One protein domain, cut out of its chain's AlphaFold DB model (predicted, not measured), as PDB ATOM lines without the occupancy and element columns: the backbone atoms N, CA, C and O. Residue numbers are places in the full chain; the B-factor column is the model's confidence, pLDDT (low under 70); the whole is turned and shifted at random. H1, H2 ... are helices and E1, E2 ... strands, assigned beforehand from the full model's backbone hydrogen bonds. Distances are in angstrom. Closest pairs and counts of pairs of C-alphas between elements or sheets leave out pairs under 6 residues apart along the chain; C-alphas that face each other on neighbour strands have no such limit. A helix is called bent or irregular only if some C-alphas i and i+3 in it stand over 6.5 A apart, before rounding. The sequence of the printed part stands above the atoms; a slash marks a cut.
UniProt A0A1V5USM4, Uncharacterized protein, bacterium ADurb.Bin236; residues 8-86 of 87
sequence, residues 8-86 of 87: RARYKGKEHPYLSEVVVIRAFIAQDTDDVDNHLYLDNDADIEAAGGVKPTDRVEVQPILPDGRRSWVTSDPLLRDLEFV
ATOM      1  N   ARG A   8       6.636  20.012 111.262       97.12
ATOM      2  CA  ARG A   8       7.211  18.686 111.036       97.12
ATOM      3  C   ARG A   8       6.156  17.746 110.477       97.12
ATOM      4  O   ARG A   8       5.005  17.772 110.911       97.12
ATOM      5  N   ALA A   9       6.568  16.880 109.566       97.75
ATOM      6  CA  ALA A   9       5.717  15.846 109.005       97.75
ATOM      7  C   ALA A   9       6.499  14.560 108.732       97.75
ATOM      8  O   ALA A   9       7.715  14.589 108.534       97.75
ATOM      9  N   ARG A  10       5.779  13.439 108.683       98.00
ATOM     10  CA  ARG A  10       6.235  12.207 108.039       98.00
ATOM     11  C   ARG A  10       5.845  12.252 106.569       98.00
ATOM     12  O   ARG A  10       4.703  12.559 106.233       98.00
ATOM     13  N   TYR A  11       6.788  11.939 105.695       98.25
ATOM     14  CA  TYR A  11       6.530  11.742 104.280       98.25
ATOM     15  C   TYR A  11       5.944  10.346 104.046       98.25
ATOM     16  O   TYR A  11       6.462   9.351 104.551       98.25
ATOM     17  N   LYS A  12       4.863  10.278 103.270       97.81
ATOM     18  CA  LYS A  12       4.163   9.035 102.894       97.81
ATOM     19  C   LYS A  12       3.963   8.886 101.382       97.81
ATOM     20  O   LYS A  12       3.253   7.981 100.940       97.81
ATOM     21  N   GLY A  13       4.528   9.798 100.594       96.56
ATOM     22  CA  GLY A  13       4.446   9.759  99.139       96.56
ATOM     23  C   GLY A  13       5.394   8.730  98.522       96.56
ATOM     24  O   GLY A  13       6.129   8.022  99.210       96.56
ATOM     25  N   LYS A  14       5.364   8.640  97.191       96.81
ATOM     26  CA  LYS A  14       6.195   7.699  96.418       96.81
ATOM     27  C   LYS A  14       7.249   8.380  95.547       96.81
ATOM     28  O   LYS A  14       8.161   7.708  95.084       96.81
ATOM     29  N   GLU A  15       7.107   9.680  95.309       96.31
ATOM     30  CA  GLU A  15       7.975  10.450  94.414       96.31
ATOM     31  C   GLU A  15       9.388  10.628  94.988       96.31
ATOM     32  O   GLU A  15      10.374  10.507  94.266       96.31
ATOM     33  N   HIS A  16       9.495  10.835  96.303       95.12
ATOM     34  CA  HIS A  16      10.760  11.060  97.000       95.12
ATOM     35  C   HIS A  16      11.014   9.947  98.031       95.12
ATOM     36  O   HIS A  16      10.916  10.185  99.234       95.12
ATOM     37  N   PRO A  17      11.346   8.713  97.604       94.12
ATOM     38  CA  PRO A  17      11.414   7.541  98.489       94.12
ATOM     39  C   PRO A  17      12.498   7.622  99.579       94.12
ATOM     40  O   PRO A  17      12.520   6.797 100.485       94.12
ATOM     41  N   TYR A  18      13.407   8.597  99.491       93.31
ATOM     42  CA  TYR A  18      14.439   8.867 100.493       93.31
ATOM     43  C   TYR A  18      13.956   9.765 101.644       93.31
ATOM     44  O   TYR A  18      14.655   9.885 102.651       93.31
ATOM     45  N   LEU A  19      12.801  10.423 101.507       96.88
ATOM     46  CA  LEU A  19      12.234  11.249 102.568       96.88
ATOM     47  C   LEU A  19      11.566  10.369 103.627       96.88
ATOM     48  O   LEU A  19      10.868   9.408 103.308       96.88
ATOM     49  N   SER A  20      11.748  10.734 104.896       96.12
ATOM     50  CA  SER A  20      11.092  10.082 106.032       96.12
ATOM     51  C   SER A  20      10.457  11.122 106.946       96.12
ATOM     52  O   SER A  20       9.261  11.364 106.844       96.12
ATOM     53  N   GLU A  21      11.239  11.804 107.782       97.56
ATOM     54  CA  GLU A  21      10.774  12.977 108.523       97.56
ATOM     55  C   GLU A  21      11.279  14.251 107.856       97.56
ATOM     56  O   GLU A  21      12.424  14.323 107.410       97.56
ATOM     57  N   VAL A  22      10.421  15.263 107.789       98.19
ATOM     58  CA  VAL A  22      10.722  16.525 107.118       98.19
ATOM     59  C   VAL A  22      10.186  17.712 107.910       98.19
ATOM     60  O   VAL A  22       9.310  17.565 108.766       98.19
ATOM     61  N   VAL A  23      10.695  18.901 107.606       97.94
ATOM     62  CA  VAL A  23      10.134  20.182 108.046       97.94
ATOM     63  C   VAL A  23       9.824  21.051 106.836       97.94
ATOM     64  O   VAL A  23      10.667  21.184 105.952       97.94
ATOM     65  N   VAL A  24       8.631  21.641 106.793       97.94
ATOM     66  CA  VAL A  24       8.242  22.557 105.712       97.94
ATOM     67  C   VAL A  24       8.966  23.889 105.878       97.94
ATOM     68  O   VAL A  24       8.984  24.452 106.972       97.94
ATOM     69  N   ILE A  25       9.555  24.399 104.801       97.88
ATOM     70  CA  ILE A  25      10.271  25.678 104.792       97.88
ATOM     71  C   ILE A  25       9.694  26.687 103.797       97.88
ATOM     72  O   ILE A  25       9.893  27.878 104.016       97.88
ATOM     73  N   ARG A  26       8.970  26.245 102.756       97.44
ATOM     74  CA  ARG A  26       8.257  27.109 101.794       97.44
ATOM     75  C   ARG A  26       7.023  26.421 101.217       97.44
ATOM     76  O   ARG A  26       6.910  25.198 101.282       97.44
ATOM     77  N   ALA A  27       6.130  27.196 100.615       96.00
ATOM     78  CA  ALA A  27       5.000  26.710  99.831       96.00
ATOM     79  C   ALA A  27       5.064  27.229  98.388       96.00
ATOM     80  O   ALA A  27       5.461  28.372  98.160       96.00
ATOM     81  N   PHE A  28       4.637  26.383  97.448       94.12
ATOM     82  CA  PHE A  28       4.508  26.688  96.026       94.12
ATOM     83  C   PHE A  28       3.020  26.674  95.681       94.12
ATOM     84  O   PHE A  28       2.442  25.610  95.454       94.12
ATOM     85  N   ILE A  29       2.381  27.841  95.700       90.06
ATOM     86  CA  ILE A  29       0.934  27.951  95.473       90.06
ATOM     87  C   ILE A  29       0.697  28.279  94.002       90.06
ATOM     88  O   ILE A  29       1.080  29.359  93.551       90.06
ATOM     89  N   ALA A  30       0.062  27.366  93.266       85.12
ATOM     90  CA  ALA A  30      -0.322  27.601  91.877       85.12
ATOM     91  C   ALA A  30      -1.320  28.770  91.793       85.12
ATOM     92  O   ALA A  30      -2.354  28.758  92.473       85.12
ATOM     93  N   GLN A  31      -1.015  29.780  90.973       80.81
ATOM     94  CA  GLN A  31      -1.891  30.945  90.780       80.81
ATOM     95  C   GLN A  31      -2.942  30.728  89.693       80.81
ATOM     96  O   GLN A  31      -4.010  31.336  89.750       80.81
ATOM     97  N   ASP A  32      -2.651  29.857  88.731       72.12
ATOM     98  CA  ASP A  32      -3.524  29.515  87.616       72.12
ATOM     99  C   ASP A  32      -3.400  28.012  87.322       72.12
ATOM    100  O   ASP A  32      -2.358  27.410  87.579       72.12
ATOM    101  N   THR A  33      -4.465  27.381  86.834       64.62
ATOM    102  CA  THR A  33      -4.446  25.954  86.481       64.62
ATOM    103  C   THR A  33      -3.849  25.691  85.105       64.62
ATOM    104  O   THR A  33      -3.476  24.551  84.824       64.62
ATOM    105  N   ASP A  34      -3.759  26.726  84.268       72.31
ATOM    106  CA  ASP A  34      -3.385  26.596  82.857       72.31
ATOM    107  C   ASP A  34      -1.882  26.818  82.606       72.31
ATOM    108  O   ASP A  34      -1.369  26.427  81.555       72.31
ATOM    109  N   ASP A  35      -1.159  27.385  83.580       73.56
ATOM    110  CA  ASP A  35       0.295  27.573  83.543       73.56
ATOM    111  C   ASP A  35       0.963  26.858  84.725       73.56
ATOM    112  O   ASP A  35       0.915  27.302  85.874       73.56
ATOM    113  N   VAL A  36       1.616  25.736  84.415       67.06
ATOM    114  CA  VAL A  36       2.316  24.884  85.386       67.06
ATOM    115  C   VAL A  36       3.559  25.535  85.992       67.06
ATOM    116  O   VAL A  36       4.078  25.015  86.974       67.06
ATOM    117  N   ASP A  37       4.028  26.662  85.461       71.19
ATOM    118  CA  ASP A  37       5.174  27.394  86.001       71.19
ATOM    119  C   ASP A  37       4.737  28.624  86.822       71.19
ATOM    120  O   ASP A  37       5.545  29.206  87.551       71.19
ATOM    121  N   ASN A  38       3.446  28.979  86.808       83.44
ATOM    122  CA  ASN A  38       2.921  30.141  87.524       83.44
ATOM    123  C   ASN A  38       2.607  29.836  89.000       83.44
ATOM    124  O   ASN A  38       1.457  29.615  89.399       83.44
ATOM    125  N   HIS A  39       3.656  29.831  89.820       84.44
ATOM    126  CA  HIS A  39       3.574  29.562  91.253       84.44
ATOM    127  C   HIS A  39       4.070  30.744  92.088       84.44
ATOM    128  O   HIS A  39       5.106  31.342  91.800       84.44
ATOM    129  N   LEU A  40       3.367  31.034  93.186       91.69
ATOM    130  CA  LEU A  40       3.911  31.851  94.266       91.69
ATOM    131  C   LEU A  40       4.875  31.019  95.103       91.69
ATOM    132  O   LEU A  40       4.537  29.915  95.520       91.69
ATOM    133  N   TYR A  41       6.028  31.601  95.413       93.62
ATOM    134  CA  TYR A  41       7.049  31.017  96.276       93.62
ATOM    135  C   TYR A  41       7.033  31.760  97.605       93.62
ATOM    136  O   TYR A  41       7.573  32.862  97.705       93.62
ATOM    137  N   LEU A  42       6.380  31.183  98.611       96.31
ATOM    138  CA  LEU A  42       6.101  31.865  99.876       96.31
ATOM    139  C   LEU A  42       6.790  31.154 101.040       96.31
ATOM    140  O   LEU A  42       6.741  29.928 101.150       96.31
ATOM    141  N   ASP A  43       7.417  31.922 101.925       96.06
ATOM    142  CA  ASP A  43       8.212  31.421 103.054       96.06
ATOM    143  C   ASP A  43       7.650  31.821 104.428       96.06
ATOM    144  O   ASP A  43       8.265  31.548 105.460       96.06
ATOM    145  N   ASN A  44       6.463  32.428 104.460       96.06
ATOM    146  CA  ASN A  44       5.784  32.814 105.687       96.06
ATOM    147  C   ASN A  44       4.274  32.544 105.613       96.06
ATOM    148  O   ASN A  44       3.654  32.576 104.552       96.06
ATOM    149  N   ASP A  45       3.676  32.273 106.773       96.50
ATOM    150  CA  ASP A  45       2.269  31.872 106.862       96.50
ATOM    151  C   ASP A  45       1.283  32.997 106.509       96.50
ATOM    152  O   ASP A  45       0.170  32.703 106.080       96.50
ATOM    153  N   ALA A  46       1.667  34.266 106.698       95.81
ATOM    154  CA  ALA A  46       0.786  35.406 106.443       95.81
ATOM    155  C   ALA A  46       0.533  35.581 104.941       95.81
ATOM    156  O   ALA A  46      -0.618  35.697 104.521       95.81
ATOM    157  N   ASP A  47       1.587  35.507 104.130       95.69
ATOM    158  CA  ASP A  47       1.469  35.580 102.675       95.69
ATOM    159  C   ASP A  47       0.775  34.335 102.112       95.69
ATOM    160  O   ASP A  47      -0.046  34.437 101.201       95.69
ATOM    161  N   ILE A  48       1.041  33.157 102.690       95.31
ATOM    162  CA  ILE A  48       0.334  31.917 102.342       95.31
ATOM    163  C   ILE A  48      -1.167  32.061 102.593       95.31
ATOM    164  O   ILE A  48      -1.975  31.653 101.759       95.31
ATOM    165  N   GLU A  49      -1.562  32.638 103.728       94.44
ATOM    166  CA  GLU A  49      -2.967  32.892 104.039       94.44
ATOM    167  C   GLU A  49      -3.584  33.920 103.084       94.44
ATOM    168  O   GLU A  49      -4.686  33.692 102.583       94.44
ATOM    169  N   ALA A  50      -2.861  34.996 102.760       93.31
ATOM    170  CA  ALA A  50      -3.293  35.992 101.780       93.31
ATOM    171  C   ALA A  50      -3.469  35.400 100.368       93.31
ATOM    172  O   ALA A  50      -4.356  35.827  99.628       93.31
ATOM    173  N   ALA A  51      -2.682  34.382 100.018       91.81
ATOM    174  CA  ALA A  51      -2.785  33.632  98.768       91.81
ATOM    175  C   ALA A  51      -3.902  32.564  98.762       91.81
ATOM    176  O   ALA A  51      -4.049  31.831  97.785       91.81
ATOM    177  N   GLY A  52      -4.701  32.457  99.832       91.44
ATOM    178  CA  GLY A  52      -5.793  31.482  99.938       91.44
ATOM    179  C   GLY A  52      -5.374  30.114 100.482       91.44
ATOM    180  O   GLY A  52      -6.195  29.196 100.542       91.44
ATOM    181  N   GLY A  53      -4.128  29.989 100.936       92.81
ATOM    182  CA  GLY A  53      -3.597  28.804 101.586       92.81
ATOM    183  C   GLY A  53      -3.045  27.729 100.652       92.81
ATOM    184  O   GLY A  53      -3.148  27.817  99.435       92.81
ATOM    185  N   VAL A  54      -2.451  26.692 101.252       93.44
ATOM    186  CA  VAL A  54      -1.821  25.580 100.526       93.44
ATOM    187  C   VAL A  54      -2.817  24.435 100.365       93.44
ATOM    188  O   VAL A  54      -3.347  23.907 101.349       93.44
ATOM    189  N   LYS A  55      -3.069  24.034  99.122       92.88
ATOM    190  CA  LYS A  55      -3.959  22.931  98.749       92.88
ATOM    191  C   LYS A  55      -3.206  21.596  98.782       92.88
ATOM    192  O   LYS A  55      -1.989  21.557  98.628       92.88
ATOM    193  N   PRO A  56      -3.905  20.453  98.902       94.62
ATOM    194  CA  PRO A  56      -3.265  19.132  98.878       94.62
ATOM    195  C   PRO A  56      -2.471  18.822  97.595       94.62
ATOM    196  O   PRO A  56      -1.602  17.950  97.609       94.62
ATOM    197  N   THR A  57      -2.809  19.491  96.490       91.94
ATOM    198  CA  THR A  57      -2.157  19.384  95.175       91.94
ATOM    199  C   THR A  57      -0.992  20.346  94.987       91.94
ATOM    200  O   THR A  57      -0.291  20.229  93.990       91.94
ATOM    201  N   ASP A  58      -0.791  21.283  95.910       92.75
ATOM    202  CA  ASP A  58       0.320  22.223  95.848       92.75
ATOM    203  C   ASP A  58       1.595  21.550  96.367       92.75
ATOM    204  O   ASP A  58       1.544  20.628  97.198       92.75
ATOM    205  N   ARG A  59       2.749  22.018  95.885       94.38
ATOM    206  CA  ARG A  59       4.054  21.568  96.382       94.38
ATOM    207  C   ARG A  59       4.478  22.400  97.585       94.38
ATOM    208  O   ARG A  59       4.107  23.566  97.733       94.38
ATOM    209  N   VAL A  60       5.284  21.807  98.455       96.69
ATOM    210  CA  VAL A  60       5.908  22.497  99.590       96.69
ATOM    211  C   VAL A  60       7.380  22.144  99.656       96.69
ATOM    212  O   VAL A  60       7.732  20.977  99.551       96.69
ATOM    213  N   GLU A  61       8.244  23.135  99.850       97.69
ATOM    214  CA  GLU A  61       9.675  22.881  99.998       97.69
ATOM    215  C   GLU A  61       9.912  22.378 101.414       97.69
ATOM    216  O   GLU A  61       9.465  22.994 102.387       97.69
ATOM    217  N   VAL A  62      10.627  21.268 101.539       98.31
ATOM    218  CA  VAL A  62      10.906  20.630 102.816       98.31
ATOM    219  C   VAL A  62      12.390  20.356 102.998       98.31
ATOM    220  O   VAL A  62      13.107  20.016 102.056       98.31
ATOM    221  N   GLN A  63      12.843  20.450 104.245       98.31
ATOM    222  CA  GLN A  63      14.143  19.940 104.666       98.31
ATOM    223  C   GLN A  63      13.963  18.573 105.333       98.31
ATOM    224  O   GLN A  63      13.257  18.485 106.344       98.31
ATOM    225  N   PRO A  64      14.615  17.513 104.828       98.06
ATOM    226  CA  PRO A  64      14.738  16.251 105.543       98.06
ATOM    227  C   PRO A  64      15.357  16.437 106.931       98.06
ATOM    228  O   PRO A  64      16.331  17.179 107.098       98.06
ATOM    229  N   ILE A  65      14.822  15.719 107.914       97.44
ATOM    230  CA  ILE A  65      15.436  15.534 109.227       97.44
ATOM    231  C   ILE A  65      16.276  14.259 109.151       97.44
ATOM    232  O   ILE A  65      15.763  13.170 108.896       97.44
ATOM    233  N   LEU A  66      17.584  14.409 109.328       95.44
ATOM    234  CA  LEU A  66      18.542  13.312 109.280       95.44
ATOM    235  C   LEU A  66      18.446  12.447 110.550       95.44
ATOM    236  O   LEU A  66      17.967  12.930 111.579       95.44
ATOM    237  N   PRO A  67      18.949  11.196 110.532       93.69
ATOM    238  CA  PRO A  67      18.906  10.313 111.703       93.69
ATOM    239  C   PRO A  67      19.566  10.882 112.968       93.69
ATOM    240  O   PRO A  67      19.219  10.485 114.074       93.69
ATOM    241  N   ASP A  68      20.507  11.818 112.817       95.06
ATOM    242  CA  ASP A  68      21.174  12.515 113.923       95.06
ATOM    243  C   ASP A  68      20.427  13.778 114.405       95.06
ATOM    244  O   ASP A  68      20.941  14.533 115.230       95.06
ATOM    245  N   GLY A  69      19.220  14.023 113.889       93.69
ATOM    246  CA  GLY A  69      18.361  15.150 114.242       93.69
ATOM    247  C   GLY A  69      18.687  16.461 113.521       93.69
ATOM    248  O   GLY A  69      17.952  17.439 113.689       93.69
ATOM    249  N   ARG A  70      19.750  16.521 112.709       96.69
ATOM    250  CA  ARG A  70      20.068  17.723 111.924       96.69
ATOM    251  C   ARG A  70      19.127  17.869 110.731       96.69
ATOM    252  O   ARG A  70      18.588  16.896 110.214       96.69
ATOM    253  N   ARG A  71      18.969  19.105 110.258       96.81
ATOM    254  CA  ARG A  71      18.274  19.390 108.997       96.81
ATOM    255  C   ARG A  71      19.246  19.252 107.833       96.81
ATOM    256  O   ARG A  71      20.368  19.755 107.900       96.81
ATOM    257  N   SER A  72      18.807  18.581 106.780       96.94
ATOM    258  CA  SER A  72      19.532  18.524 105.515       96.94
ATOM    259  C   SER A  72      19.629  19.915 104.882       96.94
ATOM    260  O   SER A  72      18.694  20.713 104.960       96.94
ATOM    261  N   TRP A  73      20.761  20.187 104.231       96.00
ATOM    262  CA  TRP A  73      20.925  21.366 103.377       96.00
ATOM    263  C   TRP A  73      20.224  21.187 102.023       96.00
ATOM    264  O   TRP A  73      19.719  22.150 101.460       96.00
ATOM    265  N   VAL A  74      20.162  19.946 101.529       96.75
ATOM    266  CA  VAL A  74      19.409  19.587 100.322       96.75
ATOM    267  C   VAL A  74      17.930  19.508 100.674       96.75
ATOM    268  O   VAL A  74      17.563  18.804 101.622       96.75
ATOM    269  N   THR A  75      17.111  20.218  99.906       97.50
ATOM    270  CA  THR A  75      15.656  20.282 100.048       97.50
ATOM    271  C   THR A  75      14.961  19.403  99.012       97.50
ATOM    272  O   THR A  75      15.580  18.836  98.107       97.50
ATOM    273  N   SER A  76      13.660  19.219  99.185       97.62
ATOM    274  CA  SER A  76      12.793  18.505  98.246       97.62
ATOM    275  C   SER A  76      11.420  19.153  98.255       97.62
ATOM    276  O   SER A  76      11.084  19.841  99.214       97.62
ATOM    277  N   ASP A  77      10.619  18.928  97.226       96.19
ATOM    278  CA  ASP A  77       9.354  19.630  97.028       96.19
ATOM    279  C   ASP A  77       8.157  18.679  96.841       96.19
ATOM    280  O   ASP A  77       7.489  18.709  95.810       96.19
ATOM    281  N   PRO A  78       7.837  17.815  97.823       97.12
ATOM    282  CA  PRO A  78       6.689  16.923  97.716       97.12
ATOM    283  C   PRO A  78       5.359  17.684  97.634       97.12
ATOM    284  O   PRO A  78       5.232  18.837  98.053       97.12
ATOM    285  N   LEU A  79       4.318  16.985  97.178       96.38
ATOM    286  CA  LEU A  79       2.942  17.457  97.311       96.38
ATOM    287  C   LEU A  79       2.528  17.509  98.784       96.38
ATOM    288  O   LEU A  79       2.841  16.600  99.558       96.38
ATOM    289  N   LEU A  80       1.723  18.505  99.164       96.38
ATOM    290  CA  LEU A  80       1.237  18.632 100.540       96.38
ATOM    291  C   LEU A  80       0.477  17.382 101.012       96.38
ATOM    292  O   LEU A  80       0.617  16.970 102.163       96.38
ATOM    293  N   ARG A  81      -0.308  16.740 100.135       97.00
ATOM    294  CA  ARG A  81      -1.055  15.511 100.476       97.00
ATOM    295  C   ARG A  81      -0.167  14.338 100.904       97.00
ATOM    296  O   ARG A  81      -0.656  13.423 101.571       97.00
ATOM    297  N   ASP A  82       1.107  14.363 100.521       98.25
ATOM    298  CA  ASP A  82       2.087  13.327 100.840       98.25
ATOM    299  C   ASP A  82       2.748  13.551 102.207       98.25
ATOM    300  O   ASP A  82       3.601  12.760 102.612       98.25
ATOM    301  N   LEU A  83       2.346  14.596 102.937       97.62
ATOM    302  CA  LEU A  83       2.807  14.894 104.287       97.62
ATOM    303  C   LEU A  83       1.737  14.545 105.323       97.62
ATOM    304  O   LEU A  83       0.579  14.955 105.243       97.62
ATOM    305  N   GLU A  84       2.142  13.788 106.331       97.62
ATOM    306  CA  GLU A  84       1.384  13.561 107.555       97.62
ATOM    307  C   GLU A  84       2.027  14.364 108.686       97.62
ATOM    308  O   GLU A  84       3.105  14.025 109.169       97.62
ATOM    309  N   PHE A  85       1.395  15.467 109.085       95.94
ATOM    310  CA  PHE A  85       1.929  16.334 110.133       95.94
ATOM    311  C   PHE A  85       1.926  15.649 111.509       95.94
ATOM    312  O   PHE A  85       0.987  14.929 111.839       95.94
ATOM    313  N   VAL A  86       2.988  15.873 112.291       92.00
ATOM    314  CA  VAL A  86       3.249  15.178 113.573       92.00
ATOM    315  C   VAL A  86       3.168  16.083 114.807       92.00
ATOM    316  O   VAL A  86       3.639  15.700 115.877       92.00
TER     317      VAL A  86
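AT A GLANCE: This is residues 8 to 86 of the 87 residues of an uncharacterized protein of bacterium ADurb.Bin236 (UniProt A0A1V5USM4). A strongly twisted sheet follows one long, bent strand, E2, with E1 and E3 beside its two ends on one side and E4 on the other; E5 pairs beyond E1, and small H1 grazes the sheet at E2 and E3. The printed part has 79 residues, under half in named elements, in the order E1 E2 E3 H1 E4 E5: mostly strand, antiparallel, branched. It is compact, radius of gyration of the C-alphas 12.7 A, spanning 39 by 26 by 21 A.

HOW THE PARTS SIT: E1, residues 8 to 11, and E2, residues 21 to 30, form a hairpin, with N 9 and O 22 2.9 A apart, within hydrogen-bond range. E2 bends by 68 degrees at residue 25. E3, residues 39 to 42, makes a hairpin with E2 (N 29 and O 40, 3.0 A), completing a meander, E1 E2 E3, each strand the antiparallel neighbour of the one before. H1, residues 45 to 50, only grazes the sheet; the closest C-alphas of E3 and H1, Leu 42 and Ile 48, are 6.3 A apart. Every O i to N i+4 pair of H1 is within range. E4, residues 59 to 64, pairs antiparallel with E2 (N 25 and O 61, 2.8 A), and E5, residues 83 to 85, with E1 (N 10 and O 84, 2.8 A).

IN THESE COORDINATES: E1 begins at C-alpha 8 (7.211, 18.686, 111.036); E2 is 24.8 A long, E4 15.0 A; E5 ends at C-alpha 85 (1.929, 16.334, 110.133).

THE WHOLE: The printed part has no cut. The link E4 to E5 is long, 18 residues. Residues 33 and 36 are under pLDDT 70.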